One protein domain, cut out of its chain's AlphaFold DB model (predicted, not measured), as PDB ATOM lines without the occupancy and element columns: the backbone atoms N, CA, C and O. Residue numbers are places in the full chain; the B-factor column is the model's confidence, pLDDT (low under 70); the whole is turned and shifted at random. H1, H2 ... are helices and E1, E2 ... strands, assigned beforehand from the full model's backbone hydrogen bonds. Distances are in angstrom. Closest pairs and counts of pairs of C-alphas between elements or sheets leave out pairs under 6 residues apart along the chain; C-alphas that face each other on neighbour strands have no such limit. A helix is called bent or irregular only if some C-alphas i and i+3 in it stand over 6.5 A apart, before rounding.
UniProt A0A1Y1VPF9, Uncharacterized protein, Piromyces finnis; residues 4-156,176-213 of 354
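Overview. This is residues 4 to 156 and 176 to 213 of the 354 residues of an uncharacterized protein of Piromyces finnis (UniProt A0A1Y1VPF9). A twisted three-stranded sheet draws out at one end into the long E1 and E2 hairpin, with H4 packed over E2 and E3; at its other end is a cluster of crossed helices, H2, H3, H5 and H6, with H1 beyond. The printed part has 191 residues, with H1 H2 H3 E1 E2 H4 E3 H5 H6 along the chain, sheet order E1 E2 E3, mixed, and mixed class. It is compact, with a radius of gyration of the C-alphas of 18.9 A, yet elongated, spanning 65 by 37 by 34 A.

Along the chain. Find C-alpha 77 at (133.560, 168.573, 142.556); there E1, residues 77 to 89, begins, 33.0 A long, and bends by 66 degrees at residue 84. E2, 95 to 109, runs 42.9 A, E3, 144 to 150, 19.1 A, and H4, 116 to 131, 22.5 A. H3, 29 to 45, runs 24.5 A and is irregular: C-alphas 30 and 33 are 8.0 A apart. Shorter are H1, 4 to 9, H2, 19 to 26, and H5, 178 to 184. H6, 198 to 212, 21.1 A, ends at (124.174, 188.318, 132.802).

Arrangement. In the antiparallel hairpin E1 and E2, find N 79 and O 104 at 2.9 A; between parallel E2 and E3, N 107 and O 147 at 2.8 A. E2, H4, E3 form a strand-helix-strand unit, parallel neighbour strands joined through a helix, with a right-handed crossover. H4 makes two layers with the sheet, at a height over the sheet of 9.9 A; its closest C-alphas to E3 are Ala 124 and Met 146, 7.2 A. The hub H3 touches H6 at a steep tilt of 53 degrees, closest C-alphas Ile 34 and Val 199, 6.1 A, only just touches H5, with 3 pairs of C-alphas within 8 A, and touches H2 only at the corner. H2 is on the sheet; H1 is close to but not clearly touching H6, C-alphas Asn 7 and Ser 205 at 6.8 A. Each O i to N i+4 pair is within hydrogen-bond range in H2, H4, H5 and H6, against 1 of 2 in H1 and 11 of 13 in H3.

Size, cuts and confidence. The farthest C-alphas, Arg 9 and Ser 92, are 64.7 A apart. Residues 157 to 175 are not printed, a gap of 21.0 A between C-alphas 156 and 176. The links H3 to E1, H4 to E3 and H5 to H6 are long. Low pLDDT, under 70, includes residues 60 to 76, 82 to 100 and 131 to 142.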
ATOM      1  N   LEU A   4     134.950 188.464 120.452       48.38
ATOM      2  CA  LEU A   4     136.138 188.384 121.317       48.38
ATOM      3  C   LEU A   4     136.559 189.760 121.871       48.38
ATOM      4  O   LEU A   4     136.907 189.876 123.044       48.38
ATOM      5  N   ASN A   5     136.453 190.825 121.067       53.88
ATOM      6  CA  ASN A   5     136.858 192.179 121.468       53.88
ATOM      7  C   ASN A   5     135.846 192.831 122.433       53.88
ATOM      8  O   ASN A   5     136.226 193.584 123.331       53.88
ATOM      9  N   TYR A   6     134.552 192.510 122.296       55.22
ATOM     10  CA  TYR A   6     133.514 192.973 123.222       55.22
ATOM     11  C   TYR A   6     133.692 192.370 124.623       55.22
ATOM     12  O   TYR A   6     133.707 193.103 125.617       55.22
ATOM     13  N   ASN A   7     133.929 191.056 124.712       57.78
ATOM     14  CA  ASN A   7     134.199 190.378 125.986       57.78
ATOM     15  C   ASN A   7     135.472 190.899 126.674       57.78
ATOM     16  O   ASN A   7     135.502 191.011 127.902       57.78
ATOM     17  N   ASN A   8     136.483 191.316 125.906       62.72
ATOM     18  CA  ASN A   8     137.710 191.901 126.451       62.72
ATOM     19  C   ASN A   8     137.528 193.281 127.088       62.72
ATOM     20  O   ASN A   8     138.377 193.683 127.883       62.72
ATOM     21  N   ARG A   9     136.440 194.010 126.808       73.44
ATOM     22  CA  ARG A   9     136.143 195.301 127.460       73.44
ATOM     23  C   ARG A   9     135.315 195.142 128.729       73.44
ATOM     24  O   ARG A   9     135.457 195.943 129.654       73.44
ATOM     25  N   ARG A  10     134.494 194.097 128.809       88.69
ATOM     26  CA  ARG A  10     133.606 193.864 129.951       88.69
ATOM     27  C   ARG A  10     134.381 193.462 131.203       88.69
ATOM     28  O   ARG A  10     135.364 192.722 131.159       88.69
ATOM     29  N   VAL A  11     133.918 193.983 132.334       91.75
ATOM     30  CA  VAL A  11     134.474 193.706 133.658       91.75
ATOM     31  C   VAL A  11     133.601 192.657 134.333       91.75
ATOM     32  O   VAL A  11     132.384 192.821 134.428       91.75
ATOM     33  N   ILE A  12     134.238 191.587 134.801       95.50
ATOM     34  CA  ILE A  12     133.598 190.556 135.615       95.50
ATOM     35  C   ILE A  12     133.466 191.093 137.044       95.50
ATOM     36  O   ILE A  12     134.456 191.530 137.630       95.50
ATOM     37  N   THR A  13     132.259 191.073 137.596       94.75
ATOM     38  CA  THR A  13     131.923 191.569 138.939       94.75
ATOM     39  C   THR A  13     131.576 190.444 139.913       94.75
ATOM     40  O   THR A  13     131.697 190.632 141.125       94.75
ATOM     41  N   ILE A  14     131.197 189.264 139.410       95.38
ATOM     42  CA  ILE A  14     131.052 188.056 140.228       95.38
ATOM     43  C   ILE A  14     132.427 187.466 140.555       95.38
ATOM     44  O   ILE A  14     133.313 187.404 139.704       95.38
ATOM     45  N   LYS A  15     132.628 187.035 141.800       94.12
ATOM     46  CA  LYS A  15     133.923 186.507 142.254       94.12
ATOM     47  C   LYS A  15     134.022 184.998 141.994       94.12
ATOM     48  O   LYS A  15     133.210 184.264 142.557       94.12
ATOM     49  N   PRO A  16     135.028 184.506 141.240       94.25
ATOM     50  CA  PRO A  16     135.222 183.067 141.017       94.25
ATOM     51  C   PRO A  16     135.460 182.263 142.301       94.25
ATOM     52  O   PRO A  16     135.191 181.068 142.337       94.25
ATOM     53  N   THR A  17     135.941 182.918 143.361       91.62
ATOM     54  CA  THR A  17     136.185 182.329 144.689       91.62
ATOM     55  C   THR A  17     134.928 182.173 145.549       91.62
ATOM     56  O   THR A  17     135.019 181.736 146.696       91.62
ATOM     57  N   VAL A  18     133.752 182.543 145.035       90.69
ATOM     58  CA  VAL A  18     132.464 182.221 145.659       90.69
ATOM     59  C   VAL A  18     132.049 180.825 145.203       90.69
ATOM     60  O   VAL A  18     132.019 180.542 144.008       90.69
ATOM     61  N   ASP A  19     131.705 179.967 146.159       88.69
ATOM     62  CA  ASP A  19     131.338 178.560 145.974       88.69
ATOM     63  C   ASP A  19     130.383 178.296 144.806       88.69
ATOM     64  O   ASP A  19     130.687 177.482 143.934       88.69
ATOM     65  N   ILE A  20     129.255 179.001 144.728       90.69
ATOM     66  CA  ILE A  20     128.286 178.796 143.648       90.69
ATOM     67  C   ILE A  20     128.849 179.191 142.273       90.69
ATOM     68  O   ILE A  20     128.523 178.551 141.276       90.69
ATOM     69  N   VAL A  21     129.730 180.197 142.200       93.75
ATOM     70  CA  VAL A  21     130.382 180.622 140.950       93.75
ATOM     71  C   VAL A  21     131.406 179.574 140.539       93.75
ATOM     72  O   VAL A  21     131.398 179.128 139.393       93.75
ATOM     73  N   PHE A  22     132.224 179.118 141.491       93.44
ATOM     74  CA  PHE A  22     133.195 178.050 141.289       93.44
ATOM     75  C   PHE A  22     132.519 176.773 140.763       93.44
ATOM     76  O   PHE A  22     132.958 176.210 139.760       93.44
ATOM     77  N   LYS A  23     131.384 176.364 141.358       88.19
ATOM     78  CA  LYS A  23     130.571 175.223 140.886       88.19
ATOM     79  C   LYS A  23     130.118 175.389 139.444       88.19
ATOM     80  O   LYS A  23     130.185 174.436 138.677       88.19
ATOM     81  N   ARG A  24     129.613 176.565 139.064       91.12
ATOM     82  CA  ARG A  24     129.132 176.794 137.692       91.12
ATOM     83  C   ARG A  24     130.280 176.819 136.685       91.12
ATOM     84  O   ARG A  24     130.111 176.319 135.575       91.12
ATOM     85  N   LEU A  25     131.431 177.361 137.081       94.44
ATOM     86  CA  LEU A  25     132.607 177.459 136.225       94.44
ATOM     87  C   LEU A  25     133.275 176.095 136.009       94.44
ATOM     88  O   LEU A  25     133.527 175.733 134.868       94.44
ATOM     89  N   PHE A  26     133.518 175.326 137.071       92.88
ATOM     90  CA  PHE A  26     134.294 174.080 137.003       92.88
ATOM     91  C   PHE A  26     133.441 172.805 137.052       92.88
ATOM     92  O   PHE A  26     133.839 171.773 136.526       92.88
ATOM     93  N   GLY A  27     132.263 172.855 137.671       86.56
ATOM     94  CA  GLY A  27     131.403 171.697 137.947       86.56
ATOM     95  C   GLY A  27     130.405 171.344 136.841       86.56
ATOM     96  O   GLY A  27     129.445 170.620 137.100       86.56
ATOM     97  N   ASN A  28     130.569 171.891 135.637       83.94
ATOM     98  CA  ASN A  28     129.656 171.700 134.511       83.94
ATOM     99  C   ASN A  28     130.333 170.873 133.409       83.94
ATOM    100  O   ASN A  28     131.436 171.205 132.985       83.94
ATOM    101  N   GLU A  29     129.645 169.855 132.883       84.44
ATOM    102  CA  GLU A  29     130.125 169.025 131.763       84.44
ATOM    103  C   GLU A  29     130.541 169.854 130.537       84.44
ATOM    104  O   GLU A  29     131.514 169.521 129.863       84.44
ATOM    105  N   LYS A  30     129.873 170.985 130.267       88.50
ATOM    106  CA  LYS A  30     130.254 171.893 129.166       88.50
ATOM    107  C   LYS A  30     131.601 172.593 129.388       88.50
ATOM    108  O   LYS A  30     132.271 172.971 128.426       88.50
ATOM    109  N   ASN A  31     132.005 172.726 130.649       90.69
ATOM    110  CA  ASN A  31     133.204 173.437 131.092       90.69
ATOM    111  C   ASN A  31     134.315 172.479 131.535       90.69
ATOM    112  O   ASN A  31     135.294 172.877 132.158       90.69
ATOM    113  N   LYS A  32     134.192 171.202 131.179       90.00
ATOM    114  CA  LYS A  32     135.127 170.145 131.549       90.00
ATOM    115  C   LYS A  32     136.584 170.455 131.211       90.00
ATOM    116  O   LYS A  32     137.460 170.183 132.022       90.00
ATOM    117  N   GLU A  33     136.846 171.051 130.051       93.12
ATOM    118  CA  GLU A  33     138.204 171.446 129.652       93.12
ATOM    119  C   GLU A  33     138.814 172.509 130.579       93.12
ATOM    120  O   GLU A  33     140.008 172.454 130.857       93.12
ATOM    121  N   ILE A  34     137.994 173.421 131.120       95.44
ATOM    122  CA  ILE A  34     138.430 174.437 132.086       95.44
ATOM    123  C   ILE A  34     138.884 173.741 133.372       95.44
ATOM    124  O   ILE A  34     139.961 174.035 133.887       95.44
ATOM    125  N   LEU A  35     138.106 172.768 133.855       93.31
ATOM    126  CA  LEU A  35     138.463 171.984 135.037       93.31
ATOM    127  C   LEU A  35     139.705 171.108 134.817       93.31
ATOM    128  O   LEU A  35     140.576 171.059 135.681       93.31
ATOM    129  N   VAL A  36     139.819 170.447 133.665       92.62
ATOM    130  CA  VAL A  36     141.010 169.657 133.313       92.62
ATOM    131  C   VAL A  36     142.262 170.538 133.307       92.62
ATOM    132  O   VAL A  36     143.263 170.183 133.930       92.62
ATOM    133  N   HIS A  37     142.193 171.706 132.662       94.75
ATOM    134  CA  HIS A  37     143.314 172.641 132.605       94.75
ATOM    135  C   HIS A  37     143.691 173.175 133.993       94.75
ATOM    136  O   HIS A  37     144.870 173.226 134.344       94.75
ATOM    137  N   PHE A  38     142.689 173.520 134.808       94.31
ATOM    138  CA  PHE A  38     142.875 173.918 136.203       94.31
ATOM    139  C   PHE A  38     143.609 172.851 137.017       94.31
ATOM    140  O   PHE A  38     144.627 173.149 137.639       94.31
ATOM    141  N   LEU A  39     143.139 171.603 136.973       91.44
ATOM    142  CA  LEU A  39     143.724 170.501 137.736       91.44
ATOM    143  C   LEU A  39     145.167 170.209 137.330       91.44
ATOM    144  O   LEU A  39     146.027 170.110 138.202       91.44
ATOM    145  N   ASN A  40     145.444 170.119 136.027       90.31
ATOM    146  CA  ASN A  40     146.804 169.898 135.530       90.31
ATOM    147  C   ASN A  40     147.747 171.021 135.975       90.31
ATOM    148  O   ASN A  40     148.852 170.755 136.437       90.31
ATOM    149  N   SER A  41     147.299 172.275 135.887       90.62
ATOM    150  CA  SER A  41     148.099 173.433 136.280       90.62
ATOM    151  C   SER A  41     148.386 173.466 137.785       90.62
ATOM    152  O   SER A  41     149.538 173.636 138.184       90.62
ATOM    153  N   ILE A  42     147.366 173.265 138.627       88.44
ATOM    154  CA  ILE A  42     147.509 173.296 140.089       88.44
ATOM    155  C   ILE A  42     148.360 172.127 140.584       88.44
ATOM    156  O   ILE A  42     149.281 172.333 141.369       88.44
ATOM    157  N   LEU A  43     148.099 170.905 140.119       85.31
ATOM    158  CA  LEU A  43     148.834 169.733 140.596       85.31
ATOM    159  C   LEU A  43     150.294 169.761 140.139       85.31
ATOM    160  O   LEU A  43     151.180 169.482 140.949       85.31
ATOM    161  N   LYS A  44     150.567 170.215 138.908       84.94
ATOM    162  CA  LYS A  44     151.936 170.474 138.444       84.94
ATOM    163  C   LYS A  44     152.638 171.522 139.311       84.94
ATOM    164  O   LYS A  44     153.770 171.300 139.726       84.94
ATOM    165  N   TYR A  45     151.966 172.630 139.632       83.25
ATOM    166  CA  TYR A  45     152.513 173.688 140.493       83.25
ATOM    167  C   TYR A  45     152.898 173.185 141.897       83.25
ATOM    168  O   TYR A  45     153.886 173.638 142.481       83.25
ATOM    169  N   TYR A  46     152.163 172.203 142.424       78.75
ATOM    170  CA  TYR A  46     152.458 171.562 143.709       78.75
ATOM    171  C   TYR A  46     153.374 170.327 143.615       78.75
ATOM    172  O   TYR A  46     153.553 169.636 144.614       78.75
ATOM    173  N   GLY A  47     154.024 170.091 142.469       74.56
ATOM    174  CA  GLY A  47     155.084 169.085 142.317       74.56
ATOM    175  C   GLY A  47     154.649 167.754 141.701       74.56
ATOM    176  O   GLY A  47     155.466 166.848 141.570       74.56
ATOM    177  N   HIS A  48     153.393 167.621 141.270       75.88
ATOM    178  CA  HIS A  48     152.924 166.438 140.547       75.88
ATOM    179  C   HIS A  48     153.168 166.600 139.035       75.88
ATOM    180  O   HIS A  48     152.230 166.711 138.253       75.88
ATOM    181  N   PHE A  49     154.431 166.660 138.602       70.25
ATOM    182  CA  PHE A  49     154.792 166.974 137.206       70.25
ATOM    183  C   PHE A  49     154.340 165.926 136.181       70.25
ATOM    184  O   PHE A  49     153.950 166.291 135.072       70.25
ATOM    185  N   ASP A  50     154.314 164.651 136.567       68.81
ATOM    186  CA  ASP A  50     153.822 163.549 135.723       68.81
ATOM    187  C   ASP A  50     152.286 163.491 135.660       68.81
ATOM    188  O   ASP A  50     151.681 162.638 134.997       68.81
ATOM    189  N   PHE A  51     151.614 164.395 136.374       71.06
ATOM    190  CA  PHE A  51     150.174 164.423 136.438       71.06
ATOM    191  C   PHE A  51     149.583 165.091 135.199       71.06
ATOM    192  O   PHE A  51     149.532 166.311 135.081       71.06
ATOM    193  N   ASN A  52     149.075 164.262 134.287       75.69
ATOM    194  CA  ASN A  52     148.336 164.727 133.121       75.69
ATOM    195  C   ASN A  52     146.941 164.091 133.049       75.69
ATOM    196  O   ASN A  52     146.792 162.879 132.882       75.69
ATOM    197  N   ILE A  53     145.908 164.911 133.207       79.50
ATOM    198  CA  ILE A  53     144.513 164.575 132.948       79.50
ATOM    199  C   ILE A  53     144.192 164.965 131.511       79.50
ATOM    200  O   ILE A  53     144.258 166.136 131.156       79.50
ATOM    201  N   ASN A  54     143.739 163.995 130.720       76.19
ATOM    202  CA  ASN A  54     143.177 164.255 129.390       76.19
ATOM    203  C   ASN A  54     141.642 164.230 129.395       76.19
ATOM    204  O   ASN A  54     140.997 164.736 128.483       76.19
ATOM    205  N   ASN A  55     141.041 163.598 130.406       74.12
ATOM    206  CA  ASN A  55     139.600 163.472 130.544       74.12
ATOM    207  C   ASN A  55     139.239 163.201 132.011       74.12
ATOM    208  O   ASN A  55     140.006 162.567 132.733       74.12
ATOM    209  N   ILE A  56     138.051 163.638 132.414       81.31
ATOM    210  CA  ILE A  56     137.485 163.427 133.751       81.31
ATOM    211  C   ILE A  56     136.073 162.862 133.644       81.31
ATOM    212  O   ILE A  56     135.455 162.907 132.584       81.31
ATOM    213  N   LYS A  57     135.521 162.344 134.730       80.94
ATOM    214  CA  LYS A  57     134.089 162.048 134.821       80.94
ATOM    215  C   LYS A  57     133.567 162.623 136.122       80.94
ATOM    216  O   LYS A  57     134.137 162.314 137.160       80.94
ATOM    217  N   PHE A  58     132.500 163.417 136.069       81.06
ATOM    218  CA  PHE A  58     131.821 163.855 137.284       81.06
ATOM    219  C   PHE A  58     131.128 162.654 137.940       81.06
ATOM    220  O   PHE A  58     130.420 161.893 137.275       81.06
ATOM    221  N   ILE A  59     131.375 162.456 139.233       73.19
ATOM    222  CA  ILE A  59     130.776 161.373 140.020       73.19
ATOM    223  C   ILE A  59     129.558 161.918 140.780       73.19
ATOM    224  O   ILE A  59     129.571 163.046 141.275       73.19
ATOM    225  N   ASP A  60     128.487 161.120 140.819       58.75
ATOM    226  CA  ASP A  60     127.172 161.528 141.322       58.75
ATOM    227  C   ASP A  60     127.137 161.794 142.843       58.75
ATOM    228  O   ASP A  60     128.000 161.383 143.622       58.75
ATOM    229  N   LYS A  61     126.085 162.505 143.252       54.22
ATOM    230  CA  LYS A  61     125.827 163.114 144.554       54.22
ATOM    231  C   LYS A  61     125.575 162.132 145.700       54.22
ATOM    232  O   LYS A  61     125.590 162.575 146.840       54.22
ATOM    233  N   GLU A  62     125.366 160.841 145.456       45.47
ATOM    234  CA  GLU A  62     125.032 159.859 146.512       45.47
ATOM    235  C   GLU A  62     126.192 159.571 147.483       45.47
ATOM    236  O   GLU A  62     125.985 159.161 148.626       45.47
ATOM    237  N   LEU A  63     127.435 159.867 147.086       49.81
ATOM    238  CA  LEU A  63     128.583 159.815 147.999       49.81
ATOM    239  C   LEU A  63     128.552 160.935 149.053       49.81
ATOM    240  O   LEU A  63     129.323 160.879 150.010       49.81
ATOM    241  N   ARG A  64     127.654 161.920 148.921       52.41
ATOM    242  CA  ARG A  64     127.495 163.051 149.841       52.41
ATOM    243  C   ARG A  64     126.687 162.599 151.050       52.41
ATOM    244  O   ARG A  64     125.692 161.892 150.920       52.41
ATOM    245  N   ALA A  65     127.126 162.958 152.249       46.66
ATOM    246  CA  ALA A  65     126.320 162.722 153.432       46.66
ATOM    247  C   ALA A  65     124.994 163.489 153.298       46.66
ATOM    248  O   ALA A  65     124.999 164.699 153.115       46.66
ATOM    249  N   GLU A  66     123.857 162.800 153.432       43.81
ATOM    250  CA  GLU A  66     122.532 163.429 153.598       43.81
ATOM    251  C   GLU A  66     122.434 164.278 154.883       43.81
ATOM    252  O   GLU A  66     121.422 164.914 155.168       43.81
ATOM    253  N   SER A  67     123.494 164.301 155.683       44.03
ATOM    254  CA  SER A  67     123.620 165.084 156.896       44.03
ATOM    255  C   SER A  67     124.456 166.313 156.600       44.03
ATOM    256  O   SER A  67     125.671 166.268 156.692       44.03
ATOM    257  N   LEU A  68     123.776 167.389 156.222       43.41
ATOM    258  CA  LEU A  68     123.973 168.751 156.716       43.41
ATOM    259  C   LEU A  68     122.892 169.584 156.019       43.41
ATOM    260  O   LEU A  68     122.890 169.734 154.799       43.41
ATOM    261  N   LYS A  69     121.917 170.084 156.787       45.38
ATOM    262  CA  LYS A  69     120.970 171.117 156.336       45.38
ATOM    263  C   LYS A  69     121.734 172.433 156.138       45.38
ATOM    264  O   LYS A  69     121.486 173.406 156.840       45.38
ATOM    265  N   GLU A  70     122.716 172.447 155.254       51.12
ATOM    266  CA  GLU A  70     123.405 173.661 154.851       51.12
ATOM    267  C   GLU A  70     122.649 174.236 153.658       51.12
ATOM    268  O   GLU A  70     122.488 173.585 152.628       51.12
ATOM    269  N   GLU A  71     122.145 175.458 153.822       44.09
ATOM    270  CA  GLU A  71     121.432 176.197 152.773       44.09
ATOM    271  C   GLU A  71     122.330 176.422 151.538       44.09
ATOM    272  O   GLU A  71     121.847 176.485 150.409       44.09
ATOM    273  N   PHE A  72     123.654 176.424 151.752       46.12
ATOM    274  CA  PHE A  72     124.693 176.486 150.728       46.12
ATOM    275  C   PHE A  72     125.825 175.497 151.059       46.12
ATOM    276  O   PHE A  72     126.797 175.898 151.698       46.12
ATOM    277  N   PRO A  73     125.738 174.217 150.649       52.09
ATOM    278  CA  PRO A  73     126.837 173.278 150.865       52.09
ATOM    279  C   PRO A  73     128.087 173.775 150.126       52.09
ATOM    280  O   PRO A  73     127.956 174.337 149.026       52.09
ATOM    281  N   ASN A  74     129.279 173.536 150.678       52.75
ATOM    282  CA  ASN A  74     130.560 173.865 150.039       52.75
ATOM    283  C   ASN A  74     130.648 173.324 148.595       52.75
ATOM    284  O   ASN A  74     129.842 172.490 148.147       52.75
ATOM    285  N   ALA A  75     131.568 173.868 147.790       52.31
ATOM    286  CA  ALA A  75     131.710 173.403 146.410       52.31
ATOM    287  C   ALA A  75     132.498 172.130 146.247       52.31
ATOM    288  O   ALA A  75     133.673 172.217 145.948       52.31
ATOM    289  N   ASP A  76     131.792 171.001 146.282       64.50
ATOM    290  CA  ASP A  76     132.362 169.688 146.000       64.50
ATOM    291  C   ASP A  76     132.259 169.329 144.515       64.50
ATOM    292  O   ASP A  76     131.162 169.141 143.962       64.50
ATOM    293  N   ILE A  77     133.414 169.192 143.871       70.94
ATOM    294  CA  ILE A  77     133.560 168.573 142.556       70.94
ATOM    295  C   ILE A  77     134.355 167.289 142.747       70.94
ATOM    296  O   ILE A  77     135.550 167.329 143.026       70.94
ATOM    297  N   LEU A  78     133.680 166.157 142.570       70.44
ATOM    298  CA  LEU A  78     134.312 164.848 142.573       70.44
ATOM    299  C   LEU A  78     134.471 164.365 141.138       70.44
ATOM    300  O   LEU A  78     133.484 164.238 140.402       70.44
ATOM    301  N   VAL A  79     135.710 164.077 140.758       71.06
ATOM    302  CA  VAL A  79     136.033 163.552 139.436       71.06
ATOM    303  C   VAL A  79     136.907 162.315 139.515       71.06
ATOM    304  O   VAL A  79     137.746 162.217 140.406       71.06
ATOM    305  N   SER A  80     136.738 161.387 138.570       68.06
ATOM    306  CA  SER A  80     137.722 160.324 138.352       68.06
ATOM    307  C   SER A  80     138.603 160.581 137.139       68.06
ATOM    308  O   SER A  80     138.144 161.039 136.085       68.06
ATOM    309  N   LYS A  81     139.886 160.256 137.302       70.56
ATOM    310  CA  LYS A  81     140.889 160.155 136.247       70.56
ATOM    311  C   LYS A  81     141.152 158.682 135.965       70.56
ATOM    312  O   LYS A  81     141.422 157.901 136.872       70.56
ATOM    313  N   PHE A  82     141.138 158.315 134.691       60.16
ATOM    314  CA  PHE A  82     141.529 156.982 134.252       60.16
ATOM    315  C   PHE A  82     143.059 156.888 134.127       60.16
ATOM    316  O   PHE A  82     143.646 157.628 133.339       60.16
ATOM    317  N   LYS A  83     143.705 155.978 134.873       64.75
ATOM    318  CA  LYS A  83     145.149 155.700 134.756       64.75
ATOM    319  C   LYS A  83     145.433 154.609 133.721       64.75
ATOM    320  O   LYS A  83     146.233 154.818 132.813       64.75
ATOM    321  N   ARG A  84     144.796 153.438 133.853       60.41
ATOM    322  CA  ARG A  84     144.974 152.261 132.973       60.41
ATOM    323  C   ARG A  84     143.925 151.179 133.242       60.41
ATOM    324  O   ARG A  84     143.228 151.214 134.252       60.41
ATOM    325  N   LEU A  85     143.862 150.169 132.372       54.19
ATOM    326  CA  LEU A  85     143.188 148.903 132.680       54.19
ATOM    327  C   LEU A  85     144.101 148.047 133.568       54.19
ATOM    328  O   LEU A  85     145.210 147.695 133.164       54.19
ATOM    329  N   LYS A  86     143.640 147.690 134.768       60.25
ATOM    330  CA  LYS A  86     144.259 146.663 135.610       60.25
ATOM    331  C   LYS A  86     143.599 145.323 135.296       60.25
ATOM    332  O   LYS A  86     142.406 145.139 135.519       60.25
ATOM    333  N   LYS A  87     144.386 144.371 134.794       59.59
ATOM    334  CA  LYS A  87     143.982 142.961 134.711       59.59
ATOM    335  C   LYS A  87     144.378 142.278 136.004       59.59
ATOM    336  O   LYS A  87     145.563 142.236 136.327       59.59
ATOM    337  N   ARG A  88     143.405 141.747 136.741       65.31
ATOM    338  CA  ARG A  88     143.664 141.046 138.000       65.31
ATOM    339  C   ARG A  88     143.054 139.660 137.969       65.31
ATOM    340  O   ARG A  88     141.891 139.504 137.613       65.31
ATOM    341  N   LYS A  89     143.849 138.657 138.336       58.09
ATOM    342  CA  LYS A  89     143.379 137.281 138.479       58.09
ATOM    343  C   LYS A  89     142.718 137.146 139.850       58.09
ATOM    344  O   LYS A  89     143.370 137.335 140.874       58.09
ATOM    345  N   LEU A  90     141.417 136.905 139.854       61.94
ATOM    346  CA  LEU A  90     140.612 136.656 141.042       61.94
ATOM    347  C   LEU A  90     140.992 135.301 141.654       61.94
ATOM    348  O   LEU A  90     141.517 134.419 140.973       61.94
ATOM    349  N   LEU A  91     140.670 135.111 142.937       60.41
ATOM    350  CA  LEU A  91     140.828 133.820 143.624       60.41
ATOM    351  C   LEU A  91     140.010 132.699 142.955       60.41
ATOM    352  O   LEU A  91     140.395 131.539 143.043       60.41
ATOM    353  N   SER A  92     138.927 133.045 142.247       67.19
ATOM    354  CA  SER A  92     138.134 132.118 141.424       67.19
ATOM    355  C   SER A  92     138.850 131.651 140.151       67.19
ATOM    356  O   SER A  92     138.388 130.720 139.500       67.19
ATOM    357  N   GLY A  93     139.973 132.276 139.780       65.38
ATOM    358  CA  GLY A  93     140.693 132.025 138.530       65.38
ATOM    359  C   GLY A  93     140.292 132.947 137.375       65.38
ATOM    360  O   GLY A  93     141.048 133.033 136.404       65.38
ATOM    361  N   ASP A  94     139.181 133.678 137.499       68.12
ATOM    362  CA  ASP A  94     138.713 134.649 136.505       68.12
ATOM    363  C   ASP A  94     139.616 135.884 136.444       68.12
ATOM    364  O   ASP A  94     140.240 136.272 137.433       68.12
ATOM    365  N   VAL A  95     139.674 136.546 135.289       61.84
ATOM    366  CA  VAL A  95     140.384 137.822 135.141       61.84
ATOM    367  C   VAL A  95     139.368 138.957 135.189       61.84
ATOM    368  O   VAL A  95     138.567 139.106 134.271       61.84
ATOM    369  N   SER A  96     139.410 139.774 136.241       61.38
ATOM    370  CA  SER A  96     138.674 141.036 136.282       61.38
ATOM    371  C   SER A  96     139.483 142.123 135.581       61.38
ATOM    372  O   SER A  96     140.639 142.372 135.944       61.38
ATOM    373  N   GLU A  97     138.873 142.786 134.603       58.38
ATOM    374  CA  GLU A  97     139.359 144.059 134.077       58.38
ATOM    375  C   GLU A  97     138.774 145.184 134.937       58.38
ATOM    376  O   GLU A  97     137.587 145.493 134.857       58.38
ATOM    377  N   GLU A  98     139.601 145.772 135.798       61.22
ATOM    378  CA  GLU A  98     139.213 146.907 136.633       61.22
ATOM    379  C   GLU A  98     139.877 148.180 136.112       61.22
ATOM    380  O   GLU A  98     141.036 148.178 135.685       61.22
ATOM    381  N   LYS A  99     139.136 149.287 136.119       58.94
ATOM    382  CA  LYS A  99     139.697 150.594 135.783       58.94
ATOM    383  C   LYS A  99     140.499 151.081 136.984       58.94
ATOM    384  O   LYS A  99     139.960 151.196 138.080       58.94
ATOM    385  N   ASP A 100     141.786 151.333 136.774       65.94
ATOM    386  CA  ASP A 100     142.640 152.008 137.747       65.94
ATOM    387  C   ASP A 100     142.226 153.485 137.739       65.94
ATOM    388  O   ASP A 100     142.600 154.230 136.829       65.94
ATOM    389  N   GLU A 101     141.350 153.865 138.668       70.25
ATOM    390  CA  GLU A 101     140.813 155.219 138.781       70.25
ATOM    391  C   GLU A 101     141.451 155.951 139.961       70.25
ATOM    392  O   GLU A 101     141.639 155.399 141.042       70.25
ATOM    393  N   GLU A 102     141.781 157.213 139.734       78.19
ATOM    394  CA  GLU A 102     142.200 158.156 140.763       78.19
ATOM    395  C   GLU A 102     141.071 159.154 140.974       78.19
ATOM    396  O   GLU A 102     140.524 159.690 140.006       78.19
ATOM    397  N   LEU A 103     140.689 159.361 142.229       81.12
ATOM    398  CA  LEU A 103     139.604 160.251 142.607       81.12
ATOM    399  C   LEU A 103     140.174 161.597 143.020       81.12
ATOM    400  O   LEU A 103     141.127 161.668 143.788       81.12
ATOM    401  N   ILE A 104     139.567 162.673 142.541       85.81
ATOM    402  CA  ILE A 104     139.952 164.030 142.904       85.81
ATOM    403  C   ILE A 104     138.711 164.707 143.451       85.81
ATOM    404  O   ILE A 104     137.729 164.882 142.727       85.81
ATOM    405  N   ASN A 105     138.763 165.068 144.727       86.00
ATOM    406  CA  ASN A 105     137.752 165.888 145.364       86.00
ATOM    407  C   ASN A 105     138.269 167.317 145.456       86.00
ATOM    408  O   ASN A 105     139.333 167.558 146.024       86.00
ATOM    409  N   ILE A 106     137.511 168.257 144.913       87.38
ATOM    410  CA  ILE A 106     137.809 169.681 144.999       87.38
ATOM    411  C   ILE A 106     136.727 170.303 145.854       87.38
ATOM    412  O   ILE A 106     135.560 170.178 145.498       87.38
ATOM    413  N   GLU A 107     137.122 170.972 146.929       85.19
ATOM    414  CA  GLU A 107     136.231 171.686 147.834       85.19
ATOM    415  C   GLU A 107     136.653 173.157 147.930       85.19
ATOM    416  O   GLU A 107     137.835 173.453 148.113       85.19
ATOM    417  N   ILE A 108     135.710 174.097 147.816       85.75
ATOM    418  CA  ILE A 108     135.958 175.514 148.132       85.75
ATOM    419  C   ILE A 108     135.187 175.931 149.381       85.75
ATOM    420  O   ILE A 108     133.978 175.716 149.484       85.75
ATOM    421  N   HIS A 109     135.889 176.589 150.298       84.38
ATOM    422  CA  HIS A 109     135.334 177.099 151.543       84.38
ATOM    423  C   HIS A 109     135.376 178.622 151.542       84.38
ATOM    424  O   HIS A 109     136.448 179.232 151.580       84.38
ATOM    425  N   VAL A 110     134.203 179.255 151.523       83.75
ATOM    426  CA  VAL A 110     134.105 180.725 151.510       83.75
ATOM    427  C   VAL A 110     134.136 181.313 152.923       83.75
ATOM    428  O   VAL A 110     134.709 182.383 153.148       83.75
ATOM    429  N   SER A 111     133.556 180.596 153.883       80.50
ATOM    430  CA  SER A 111     133.427 181.024 155.273       80.50
ATOM    431  C   SER A 111     134.241 180.128 156.198       80.50
ATOM    432  O   SER A 111     134.213 178.905 156.092       80.50
ATOM    433  N   ASN A 112     134.951 180.738 157.148       79.81
ATOM    434  CA  ASN A 112     135.682 179.995 158.169       79.81
ATOM    435  C   ASN A 112     134.733 179.605 159.312       79.81
ATOM    436  O   ASN A 112     134.632 180.326 160.312       79.81
ATOM    437  N   VAL A 113     134.051 178.475 159.154       72.44
ATOM    438  CA  VAL A 113     133.182 177.871 160.180       72.44
ATOM    439  C   VAL A 113     133.941 176.960 161.156       72.44
ATOM    440  O   VAL A 113     133.358 176.466 162.114       72.44
ATOM    441  N   GLY A 114     135.253 176.771 160.964       74.88
ATOM    442  CA  GLY A 114     136.124 175.999 161.861       74.88
ATOM    443  C   GLY A 114     136.062 174.475 161.700       74.88
ATOM    444  O   GLY A 114     136.905 173.782 162.257       74.88
ATOM    445  N   SER A 115     135.127 173.941 160.913       77.56
ATOM    446  CA  SER A 115     134.952 172.497 160.692       77.56
ATOM    447  C   SER A 115     135.696 171.941 159.474       77.56
ATOM    448  O   SER A 115     135.637 170.736 159.253       77.56
ATOM    449  N   MET A 116     136.396 172.776 158.694       83.25
ATOM    450  CA  MET A 116     136.944 172.386 157.386       83.25
ATOM    451  C   MET A 116     137.867 171.164 157.442       83.25
ATOM    452  O   MET A 116     137.700 170.253 156.641       83.25
ATOM    453  N   LEU A 117     138.794 171.102 158.408       82.06
ATOM    454  CA  LEU A 117     139.692 169.945 158.561       82.06
ATOM    455  C   LEU A 117     138.910 168.644 158.736       82.06
ATOM    456  O   LEU A 117     139.104 167.695 157.983       82.06
ATOM    457  N   ASN A 118     137.980 168.647 159.691       81.31
ATOM    458  CA  ASN A 118     137.159 167.484 160.006       81.31
ATOM    459  C   ASN A 118     136.247 167.111 158.831       81.31
ATOM    460  O   ASN A 118     136.019 165.931 158.589       81.31
ATOM    461  N   GLN A 119     135.732 168.101 158.092       78.06
ATOM    462  CA  GLN A 119     134.943 167.869 156.883       78.06
ATOM    463  C   GLN A 119     135.792 167.191 155.806       78.06
ATOM    464  O   GLN A 119     135.402 166.138 155.307       78.06
ATOM    465  N   SER A 120     136.976 167.726 155.504       82.56
ATOM    466  CA  SER A 120     137.863 167.165 154.482       82.56
ATOM    467  C   SER A 120     138.302 165.737 154.825       82.56
ATOM    468  O   SER A 120     138.250 164.848 153.974       82.56
ATOM    469  N   GLU A 121     138.647 165.476 156.089       83.00
ATOM    470  CA  GLU A 121     138.996 164.134 156.571       83.00
ATOM    471  C   GLU A 121     137.806 163.167 156.505       83.00
ATOM    472  O   GLU A 121     137.947 162.024 156.056       83.00
ATOM    473  N   PHE A 122     136.612 163.623 156.891       81.69
ATOM    474  CA  PHE A 122     135.385 162.839 156.788       81.69
ATOM    475  C   PHE A 122     135.067 162.474 155.332       81.69
ATOM    476  O   PHE A 122     134.779 161.311 155.038       81.69
ATOM    477  N   TYR A 123     135.156 163.433 154.406       78.44
ATOM    478  CA  TYR A 123     134.933 163.185 152.982       78.44
ATOM    479  C   TYR A 123     135.973 162.227 152.404       78.44
ATOM    480  O   TYR A 123     135.591 161.272 151.729       78.44
ATOM    481  N   ALA A 124     137.260 162.413 152.715       82.00
ATOM    482  CA  ALA A 124     138.313 161.491 152.297       82.00
ATOM    483  C   ALA A 124     138.029 160.066 152.797       82.00
ATOM    484  O   ALA A 124     137.999 159.125 152.004       82.00
ATOM    485  N   SER A 125     137.711 159.917 154.086       81.88
ATOM    486  CA  SER A 125     137.370 158.631 154.707       81.88
ATOM    487  C   SER A 125     136.164 157.969 154.039       81.88
ATOM    488  O   SER A 125     136.169 156.762 153.798       81.88
ATOM    489  N   ARG A 126     135.140 158.752 153.687       77.81
ATOM    490  CA  ARG A 126     133.927 158.265 153.023       77.81
ATOM    491  C   ARG A 126     134.177 157.853 151.572       77.81
ATOM    492  O   ARG A 126     133.629 156.850 151.118       77.81
ATOM    493  N   LEU A 127     135.020 158.584 150.842       77.81
ATOM    494  CA  LEU A 127     135.458 158.187 149.500       77.81
ATOM    495  C   LEU A 127     136.261 156.880 149.554       77.81
ATOM    496  O   LEU A 127     136.008 155.971 148.761       77.81
ATOM    497  N   MET A 128     137.159 156.734 150.531       78.00
ATOM    498  CA  MET A 128     137.888 155.482 150.763       78.00
ATOM    499  C   MET A 128     136.938 154.332 151.114       78.00
ATOM    500  O   MET A 128     137.014 153.263 150.516       78.00
ATOM    501  N   SER A 129     135.997 154.533 152.038       74.62
ATOM    502  CA  SER A 129     135.087 153.463 152.455       74.62
ATOM    503  C   SER A 129     134.151 153.023 151.332       74.62
ATOM    504  O   SER A 129     133.904 151.833 151.172       74.62
ATOM    505  N   ASN A 130     133.642 153.966 150.536       72.19
ATOM    506  CA  ASN A 130     132.687 153.669 149.468       72.19
ATOM    507  C   ASN A 130     133.345 153.037 148.236       72.19
ATOM    508  O   ASN A 130     132.667 152.391 147.440       72.19
ATOM    509  N   THR A 131     134.659 153.194 148.080       68.06
ATOM    510  CA  THR A 131     135.422 152.534 147.011       68.06
ATOM    511  C   THR A 131     135.810 151.097 147.368       68.06
ATOM    512  O   THR A 131     136.041 150.281 146.474       68.06
ATOM    513  N   VAL A 132     135.801 150.731 148.655       66.00
ATOM    514  CA  VAL A 132     136.092 149.370 149.128       66.00
ATOM    515  C   VAL A 132     134.800 148.568 149.311       66.00
ATOM    516  O   VAL A 132     134.016 148.796 150.227       66.00
ATOM    517  N   SER A 133     134.573 147.565 148.460       59.25
ATOM    518  CA  SER A 133     133.431 146.645 148.605       59.25
ATOM    519  C   SER A 133     133.729 145.495 149.580       59.25
ATOM    520  O   SER A 133     134.839 144.958 149.603       59.25
ATOM    521  N   LYS A 134     132.717 145.044 150.337       51.41
ATOM    522  CA  LYS A 134     132.810 143.884 151.246       51.41
ATOM    523  C   LYS A 134     133.348 142.646 150.508       51.41
ATOM    524  O   LYS A 134     132.794 142.246 149.489       51.41
ATOM    525  N   GLY A 135     134.413 142.037 151.037       54.59
ATOM    526  CA  GLY A 135     135.062 140.852 150.454       54.59
ATOM    527  C   GLY A 135     136.205 141.141 149.471       54.59
ATOM    528  O   GLY A 135     136.813 140.198 148.969       54.59
ATOM    529  N   ARG A 136     136.532 142.414 149.202       55.84
ATOM    530  CA  ARG A 136     137.745 142.801 148.460       55.84
ATOM    531  C   ARG A 136     138.947 142.935 149.403       55.84
ATOM    532  O   ARG A 136     138.798 143.299 150.565       55.84
ATOM    533  N   VAL A 137     140.142 142.653 148.887       59.19
ATOM    534  CA  VAL A 137     141.420 142.930 149.567       59.19
ATOM    535  C   VAL A 137     141.705 144.436 149.594       59.19
ATOM    536  O   VAL A 137     141.406 145.133 148.626       59.19
ATOM    537  N   TYR A 138     142.308 144.925 150.682       58.94
ATOM    538  CA  TYR A 138     142.594 146.351 150.923       58.94
ATOM    539  C   TYR A 138     143.578 146.991 149.926       58.94
ATOM    540  O   TYR A 138     143.659 148.209 149.834       58.94
ATOM    541  N   GLU A 139     144.276 146.190 149.122       59.00
ATOM    542  CA  GLU A 139     145.225 146.626 148.081       59.00
ATOM    543  C   GLU A 139     144.562 147.354 146.886       59.00
ATOM    544  O   GLU A 139     145.240 147.714 145.925       59.00
ATOM    545  N   VAL A 140     143.234 147.538 146.905       63.38
ATOM    546  CA  VAL A 140     142.429 148.102 145.801       63.38
ATOM    547  C   VAL A 140     141.832 149.476 146.155       63.38
ATOM    548  O   VAL A 140     140.919 149.943 145.482       63.38
ATOM    549  N   ILE A 141     142.318 150.140 147.210       68.19
ATOM    550  CA  ILE A 141     141.896 151.517 147.518       68.19
ATOM    551  C   ILE A 141     142.437 152.444 146.412       68.19
ATOM    552  O   ILE A 141     143.647 152.438 146.169       68.19
ATOM    553  N   PRO A 142     141.576 153.208 145.709       69.81
ATOM    554  CA  PRO A 142     142.028 154.149 144.696       69.81
ATOM    555  C   PRO A 142     142.827 155.279 145.339       69.81
ATOM    556  O   PRO A 142     142.619 155.635 146.498       69.81
ATOM    557  N   GLU A 143     143.729 155.870 144.567       78.62
ATOM    558  CA  GLU A 143     144.413 157.086 144.992       78.62
ATOM    559  C   GLU A 143     143.404 158.238 145.049       78.62
ATOM    560  O   GLU A 143     142.589 158.397 144.134       78.62
ATOM    561  N   ILE A 144     143.423 159.004 146.141       80.88
ATOM    562  CA  ILE A 144     142.486 160.103 146.385       80.88
ATOM    563  C   ILE A 144     143.279 161.386 146.589       80.88
ATOM    564  O   ILE A 144     144.096 161.483 147.503       80.88
ATOM    565  N   ILE A 145     142.993 162.383 145.761       85.19
ATOM    566  CA  ILE A 145     143.548 163.728 145.854       85.19
ATOM    567  C   ILE A 145     142.467 164.648 146.420       85.19
ATOM    568  O   ILE A 145     141.408 164.822 145.818       85.19
ATOM    569  N   MET A 146     142.745 165.260 147.570       85.50
ATOM    570  CA  MET A 146     141.870 166.254 148.196       85.50
ATOM    571  C   MET A 146     142.431 167.655 147.936       85.50
ATOM    572  O   MET A 146     143.512 167.993 148.413       85.50
ATOM    573  N   ILE A 147     141.699 168.479 147.192       88.44
ATOM    574  CA  ILE A 147     142.053 169.871 146.901       88.44
ATOM    575  C   ILE A 147     141.084 170.778 147.655       88.44
ATOM    576  O   ILE A 147     139.930 170.908 147.263       88.44
ATOM    577  N   ASN A 148     141.557 171.433 148.715       87.69
ATOM    578  CA  ASN A 148     140.761 172.384 149.492       87.69
ATOM    579  C   ASN A 148     141.205 173.817 149.178       87.69
ATOM    580  O   ASN A 148     142.349 174.193 149.434       87.69
ATOM    581  N   ILE A 149     140.297 174.626 148.640       87.50
ATOM    582  CA  ILE A 149     140.519 176.035 148.312       87.50
ATOM    583  C   ILE A 149     139.835 176.881 149.385       87.50
ATOM    584  O   ILE A 149     138.616 176.847 149.536       87.50
ATOM    585  N   LEU A 150     140.606 177.660 150.138       87.00
ATOM    586  CA  LEU A 150     140.083 178.436 151.262       87.00
ATOM    587  C   LEU A 150     140.091 179.927 150.923       87.00
ATOM    588  O   LEU A 150     141.148 180.507 150.686       87.00
ATOM    589  N   ASN A 151     138.926 180.575 150.963       85.88
ATOM    590  CA  ASN A 151     138.805 182.032 150.818       85.88
ATOM    591  C   ASN A 151     138.960 182.757 152.171       85.88
ATOM    592  O   ASN A 151     138.291 183.748 152.475       85.88
ATOM    593  N   TYR A 152     139.806 182.202 153.034       83.75
ATOM    594  CA  TYR A 152     140.154 182.741 154.335       83.75
ATOM    595  C   TYR A 152     141.511 182.201 154.772       83.75
ATOM    596  O   TYR A 152     141.945 181.124 154.364       83.75
ATOM    597  N   LYS A 153     142.167 182.948 155.657       80.44
ATOM    598  CA  LYS A 153     143.393 182.501 156.304       80.44
ATOM    599  C   LYS A 153     143.045 181.435 157.343       80.44
ATOM    600  O   LYS A 153     142.267 181.700 158.260       80.44
ATOM    601  N   MET A 154     143.578 180.235 157.157       80.31
ATOM    602  CA  MET A 154     143.386 179.124 158.086       80.31
ATOM    603  C   MET A 154     144.496 179.048 159.133       80.31
ATOM    604  O   MET A 154     144.213 178.840 160.307       80.31
ATOM    605  N   PHE A 155     145.742 179.224 158.700       79.00
ATOM    606  CA  PHE A 155     146.924 179.164 159.553       79.00
ATOM    607  C   PHE A 155     147.491 180.566 159.720       79.00
ATOM    608  O   PHE A 155     147.646 181.277 158.725       79.00
ATOM    609  N   ASP A 156     147.771 180.978 160.958       69.25
ATOM    610  CA  ASP A 156     148.315 182.310 161.232       69.25
ATOM    611  C   ASP A 156     149.770 182.463 160.796       69.25
ATOM    612  O   ASP A 156     150.164 183.532 160.315       69.25
ATOM    613  N   GLU A 176     153.651 183.049 140.180       71.69
ATOM    614  CA  GLU A 176     152.305 182.719 140.656       71.69
ATOM    615  C   GLU A 176     151.559 181.891 139.594       71.69
ATOM    616  O   GLU A 176     151.464 182.278 138.428       71.69
ATOM    617  N   ASN A 177     150.973 180.760 140.000       88.50
ATOM    618  CA  ASN A 177     150.150 179.944 139.113       88.50
ATOM    619  C   ASN A 177     149.011 180.778 138.484       88.50
ATOM    620  O   ASN A 177     148.211 181.398 139.192       88.50
ATOM    621  N   LEU A 178     148.882 180.743 137.153       92.94
ATOM    622  CA  LEU A 178     147.911 181.564 136.422       92.94
ATOM    623  C   LEU A 178     146.451 181.310 136.821       92.94
ATOM    624  O   LEU A 178     145.652 182.240 136.777       92.94
ATOM    625  N   TRP A 179     146.072 180.103 137.252       94.69
ATOM    626  CA  TRP A 179     144.721 179.877 137.773       94.69
ATOM    627  C   TRP A 179     144.499 180.506 139.142       94.69
ATOM    628  O   TRP A 179     143.413 181.030 139.383       94.69
ATOM    629  N   ILE A 180     145.504 180.510 140.021       91.25
ATOM    630  CA  ILE A 180     145.423 181.230 141.301       91.25
ATOM    631  C   ILE A 180     145.219 182.724 141.020       91.25
ATOM    632  O   ILE A 180     144.264 183.327 141.520       91.25
ATOM    633  N   LYS A 181     146.026 183.286 140.113       91.69
ATOM    634  CA  LYS A 181     145.888 184.672 139.659       91.69
ATOM    635  C   LYS A 181     144.513 184.944 139.030       91.69
ATOM    636  O   LYS A 181     143.887 185.959 139.332       91.69
ATOM    637  N   PHE A 182     144.001 184.022 138.212       95.44
ATOM    638  CA  PHE A 182     142.684 184.121 137.577       95.44
ATOM    639  C   PHE A 182     141.534 184.135 138.584       95.44
ATOM    640  O   PHE A 182     140.622 184.950 138.469       95.44
ATOM    641  N   LEU A 183     141.559 183.245 139.580       93.44
ATOM    642  CA  LEU A 183     140.524 183.182 140.614       93.44
ATOM    643  C   LEU A 183     140.493 184.464 141.456       93.44
ATOM    644  O   LEU A 183     139.411 184.934 141.815       93.44
ATOM    645  N   ASN A 184     141.666 185.043 141.729       91.00
ATOM    646  CA  ASN A 184     141.814 186.289 142.480       91.00
ATOM    647  C   ASN A 184     141.381 187.518 141.672       91.00
ATOM    648  O   ASN A 184     140.661 188.380 142.180       91.00
ATOM    649  N   ASN A 185     141.814 187.608 140.415       93.12
ATOM    650  CA  ASN A 185     141.512 188.726 139.537       93.12
ATOM    651  C   ASN A 185     141.350 188.252 138.088       93.12
ATOM    652  O   ASN A 185     142.278 188.376 137.283       93.12
ATOM    653  N   PRO A 186     140.151 187.793 137.690       95.00
ATOM    654  CA  PRO A 186     139.954 187.345 136.321       95.00
ATOM    655  C   PRO A 186     140.096 188.513 135.339       95.00
ATOM    656  O   PRO A 186     140.344 188.274 134.165       95.00
ATOM    657  N   ASN A 187     139.943 189.768 135.795       94.38
ATOM    658  CA  ASN A 187     140.059 190.988 134.993       94.38
ATOM    659  C   ASN A 187     141.493 191.498 134.814       94.38
ATOM    660  O   ASN A 187     141.652 192.561 134.210       94.38
ATOM    661  N   ASP A 188     142.500 190.787 135.322       93.06
ATOM    662  CA  ASP A 188     143.902 191.128 135.094       93.06
ATOM    663  C   ASP A 188     144.200 191.224 133.582       93.06
ATOM    664  O   ASP A 188     143.682 190.405 132.810       93.06
ATOM    665  N   PRO A 189     145.008 192.204 133.127       91.75
ATOM    666  CA  PRO A 189     145.353 192.357 131.714       91.75
ATOM    667  C   PRO A 189     145.920 191.092 131.059       91.75
ATOM    668  O   PRO A 189     145.722 190.898 129.858       91.75
ATOM    669  N   ILE A 190     146.567 190.205 131.828       92.19
ATOM    670  CA  ILE A 190     147.097 188.935 131.311       92.19
ATOM    671  C   ILE A 190     146.000 188.013 130.754       92.19
ATOM    672  O   ILE A 190     146.271 187.217 129.859       92.19
ATOM    673  N   PHE A 191     144.757 188.153 131.232       93.56
ATOM    674  CA  PHE A 191     143.604 187.362 130.790       93.56
ATOM    675  C   PHE A 191     142.717 188.094 129.774       93.56
ATOM    676  O   PHE A 191     141.606 187.650 129.486       93.56
ATOM    677  N   ARG A 192     143.148 189.261 129.284       89.69
ATOM    678  CA  ARG A 192     142.344 190.160 128.438       89.69
ATOM    679  C   ARG A 192     143.063 190.586 127.163       89.69
ATOM    680  O   ARG A 192     142.658 191.564 126.538       89.69
ATOM    681  N   ASN A 193     144.143 189.904 126.807       88.62
ATOM    682  CA  ASN A 193     144.926 190.205 125.616       88.62
ATOM    683  C   ASN A 193     144.721 189.120 124.546       88.62
ATOM    684  O   ASN A 193     144.016 188.130 124.761       88.62
ATOM    685  N   GLU A 194     145.259 189.358 123.353       86.44
ATOM    686  CA  GLU A 194     145.126 188.430 122.225       86.44
ATOM    687  C   GLU A 194     145.902 187.130 122.461       86.44
ATOM    688  O   GLU A 194     145.399 186.059 122.116       86.44
ATOM    689  N   ASP A 195     147.042 187.218 123.147       89.69
ATOM    690  CA  ASP A 195     147.927 186.094 123.472       89.69
ATOM    691  C   ASP A 195     147.430 185.249 124.658       89.69
ATOM    692  O   ASP A 195     147.979 184.183 124.938       89.69
ATOM    693  N   THR A 196     146.378 185.688 125.362       91.75
ATOM    694  CA  THR A 196     145.769 184.935 126.459       91.75
ATOM    695  C   THR A 196     145.345 183.560 125.947       91.75
ATOM    696  O   THR A 196     144.609 183.460 124.965       91.75
ATOM    697  N   GLU A 197     145.741 182.500 126.646       94.75
ATOM    698  CA  GLU A 197     145.353 181.138 126.284       94.75
ATOM    699  C   GLU A 197     143.821 180.981 126.223       94.75
ATOM    700  O   GLU A 197     143.078 181.501 127.067       94.75
ATOM    701  N   ASP A 198     143.333 180.250 125.218       95.06
ATOM    702  CA  ASP A 198     141.902 180.166 124.903       95.06
ATOM    703  C   ASP A 198     141.055 179.629 126.060       95.06
ATOM    704  O   ASP A 198     139.912 180.053 126.244       95.06
ATOM    705  N   VAL A 199     141.624 178.767 126.905       96.00
ATOM    706  CA  VAL A 199     140.942 178.252 128.096       96.00
ATOM    707  C   VAL A 199     140.593 179.363 129.096       96.00
ATOM    708  O   VAL A 199     139.489 179.364 129.645       96.00
ATOM    709  N   TYR A 200     141.464 180.364 129.284       96.25
ATOM    710  CA  TYR A 200     141.175 181.520 130.140       96.25
ATOM    711  C   TYR A 200     140.168 182.464 129.479       96.25
ATOM    712  O   TYR A 200     139.271 182.973 130.155       96.25
ATOM    713  N   LYS A 201     140.246 182.656 128.153       94.69
ATOM    714  CA  LYS A 201     139.233 183.417 127.396       94.69
ATOM    715  C   LYS A 201     137.846 182.776 127.526       94.69
ATOM    716  O   LYS A 201     136.852 183.481 127.740       94.69
ATOM    717  N   LYS A 202     137.770 181.441 127.455       95.31
ATOM    718  CA  LYS A 202     136.532 180.683 127.667       95.31
ATOM    719  C   LYS A 202     136.035 180.822 129.100       95.31
ATOM    720  O   LYS A 202     134.882 181.189 129.293       95.31
ATOM    721  N   ALA A 203     136.902 180.632 130.095       96.81
ATOM    722  CA  ALA A 203     136.543 180.799 131.501       96.81
ATOM    723  C   ALA A 203     135.993 182.207 131.800       96.81
ATOM    724  O   ALA A 203     134.982 182.346 132.490       96.81
ATOM    725  N   ARG A 204     136.592 183.266 131.231       95.75
ATOM    726  CA  ARG A 204     136.043 184.633 131.328       95.75
ATOM    727  C   ARG A 204     134.679 184.758 130.671       95.75
ATOM    728  O   ARG A 204     133.798 185.400 131.234       95.75
ATOM    729  N   SER A 205     134.507 184.170 129.492       94.38
ATOM    730  CA  SER A 205     133.232 184.205 128.771       94.38
ATOM    731  C   SER A 205     132.121 183.521 129.574       94.38
ATOM    732  O   SER A 205     131.046 184.094 129.712       94.38
ATOM    733  N   GLU A 206     132.400 182.373 130.195       95.56
ATOM    734  CA  GLU A 206     131.468 181.686 131.103       95.56
ATOM    735  C   GLU A 206     131.081 182.564 132.305       95.56
ATOM    736  O   GLU A 206     129.905 182.670 132.646       95.56
ATOM    737  N   LEU A 207     132.042 183.265 132.918       96.62
ATOM    738  CA  LEU A 207     131.763 184.196 134.019       96.62
ATOM    739  C   LEU A 207     130.900 185.391 133.583       96.62
ATOM    740  O   LEU A 207     130.004 185.797 134.322       96.62
ATOM    741  N   LEU A 208     131.142 185.947 132.393       95.62
ATOM    742  CA  LEU A 208     130.324 187.029 131.837       95.62
ATOM    743  C   LEU A 208     128.890 186.559 131.554       95.62
ATOM    744  O   LEU A 208     127.946 187.269 131.890       95.62
ATOM    745  N   LEU A 209     128.726 185.354 130.997       94.56
ATOM    746  CA  LEU A 209     127.411 184.751 130.758       94.56
ATOM    747  C   LEU A 209     126.652 184.503 132.067       94.56
ATOM    748  O   LEU A 209     125.471 184.824 132.156       94.56
ATOM    749  N   LEU A 210     127.328 183.979 133.093       94.50
ATOM    750  CA  LEU A 210     126.735 183.777 134.418       94.50
ATOM    751  C   LEU A 210     126.301 185.095 135.060       94.50
ATOM    752  O   LEU A 210     125.232 185.166 135.658       94.50
ATOM    753  N   GLN A 211     127.113 186.143 134.940       94.62
ATOM    754  CA  GLN A 211     126.797 187.460 135.490       94.62
ATOM    755  C   GLN A 211     125.564 188.103 134.836       94.62
ATOM    756  O   GLN A 211     124.850 188.856 135.503       94.62
ATOM    757  N   ASP A 212     125.328 187.817 133.556       94.00
ATOM    758  CA  ASP A 212     124.174 188.318 132.802       94.00
ATOM    759  C   ASP A 212     122.894 187.496 133.037       94.00
ATOM    760  O   ASP A 212     121.799 187.944 132.692       94.00
ATOM    761  N   ASP A 213     122.998 186.313 133.648       96.06
ATOM    762  CA  ASP A 213     121.847 185.509 134.051       96.06
ATOM    763  C   ASP A 213     121.190 186.113 135.307       96.06
ATOM    764  O   ASP A 213     121.689 186.009 136.428       96.06
TER     765      ASP A 213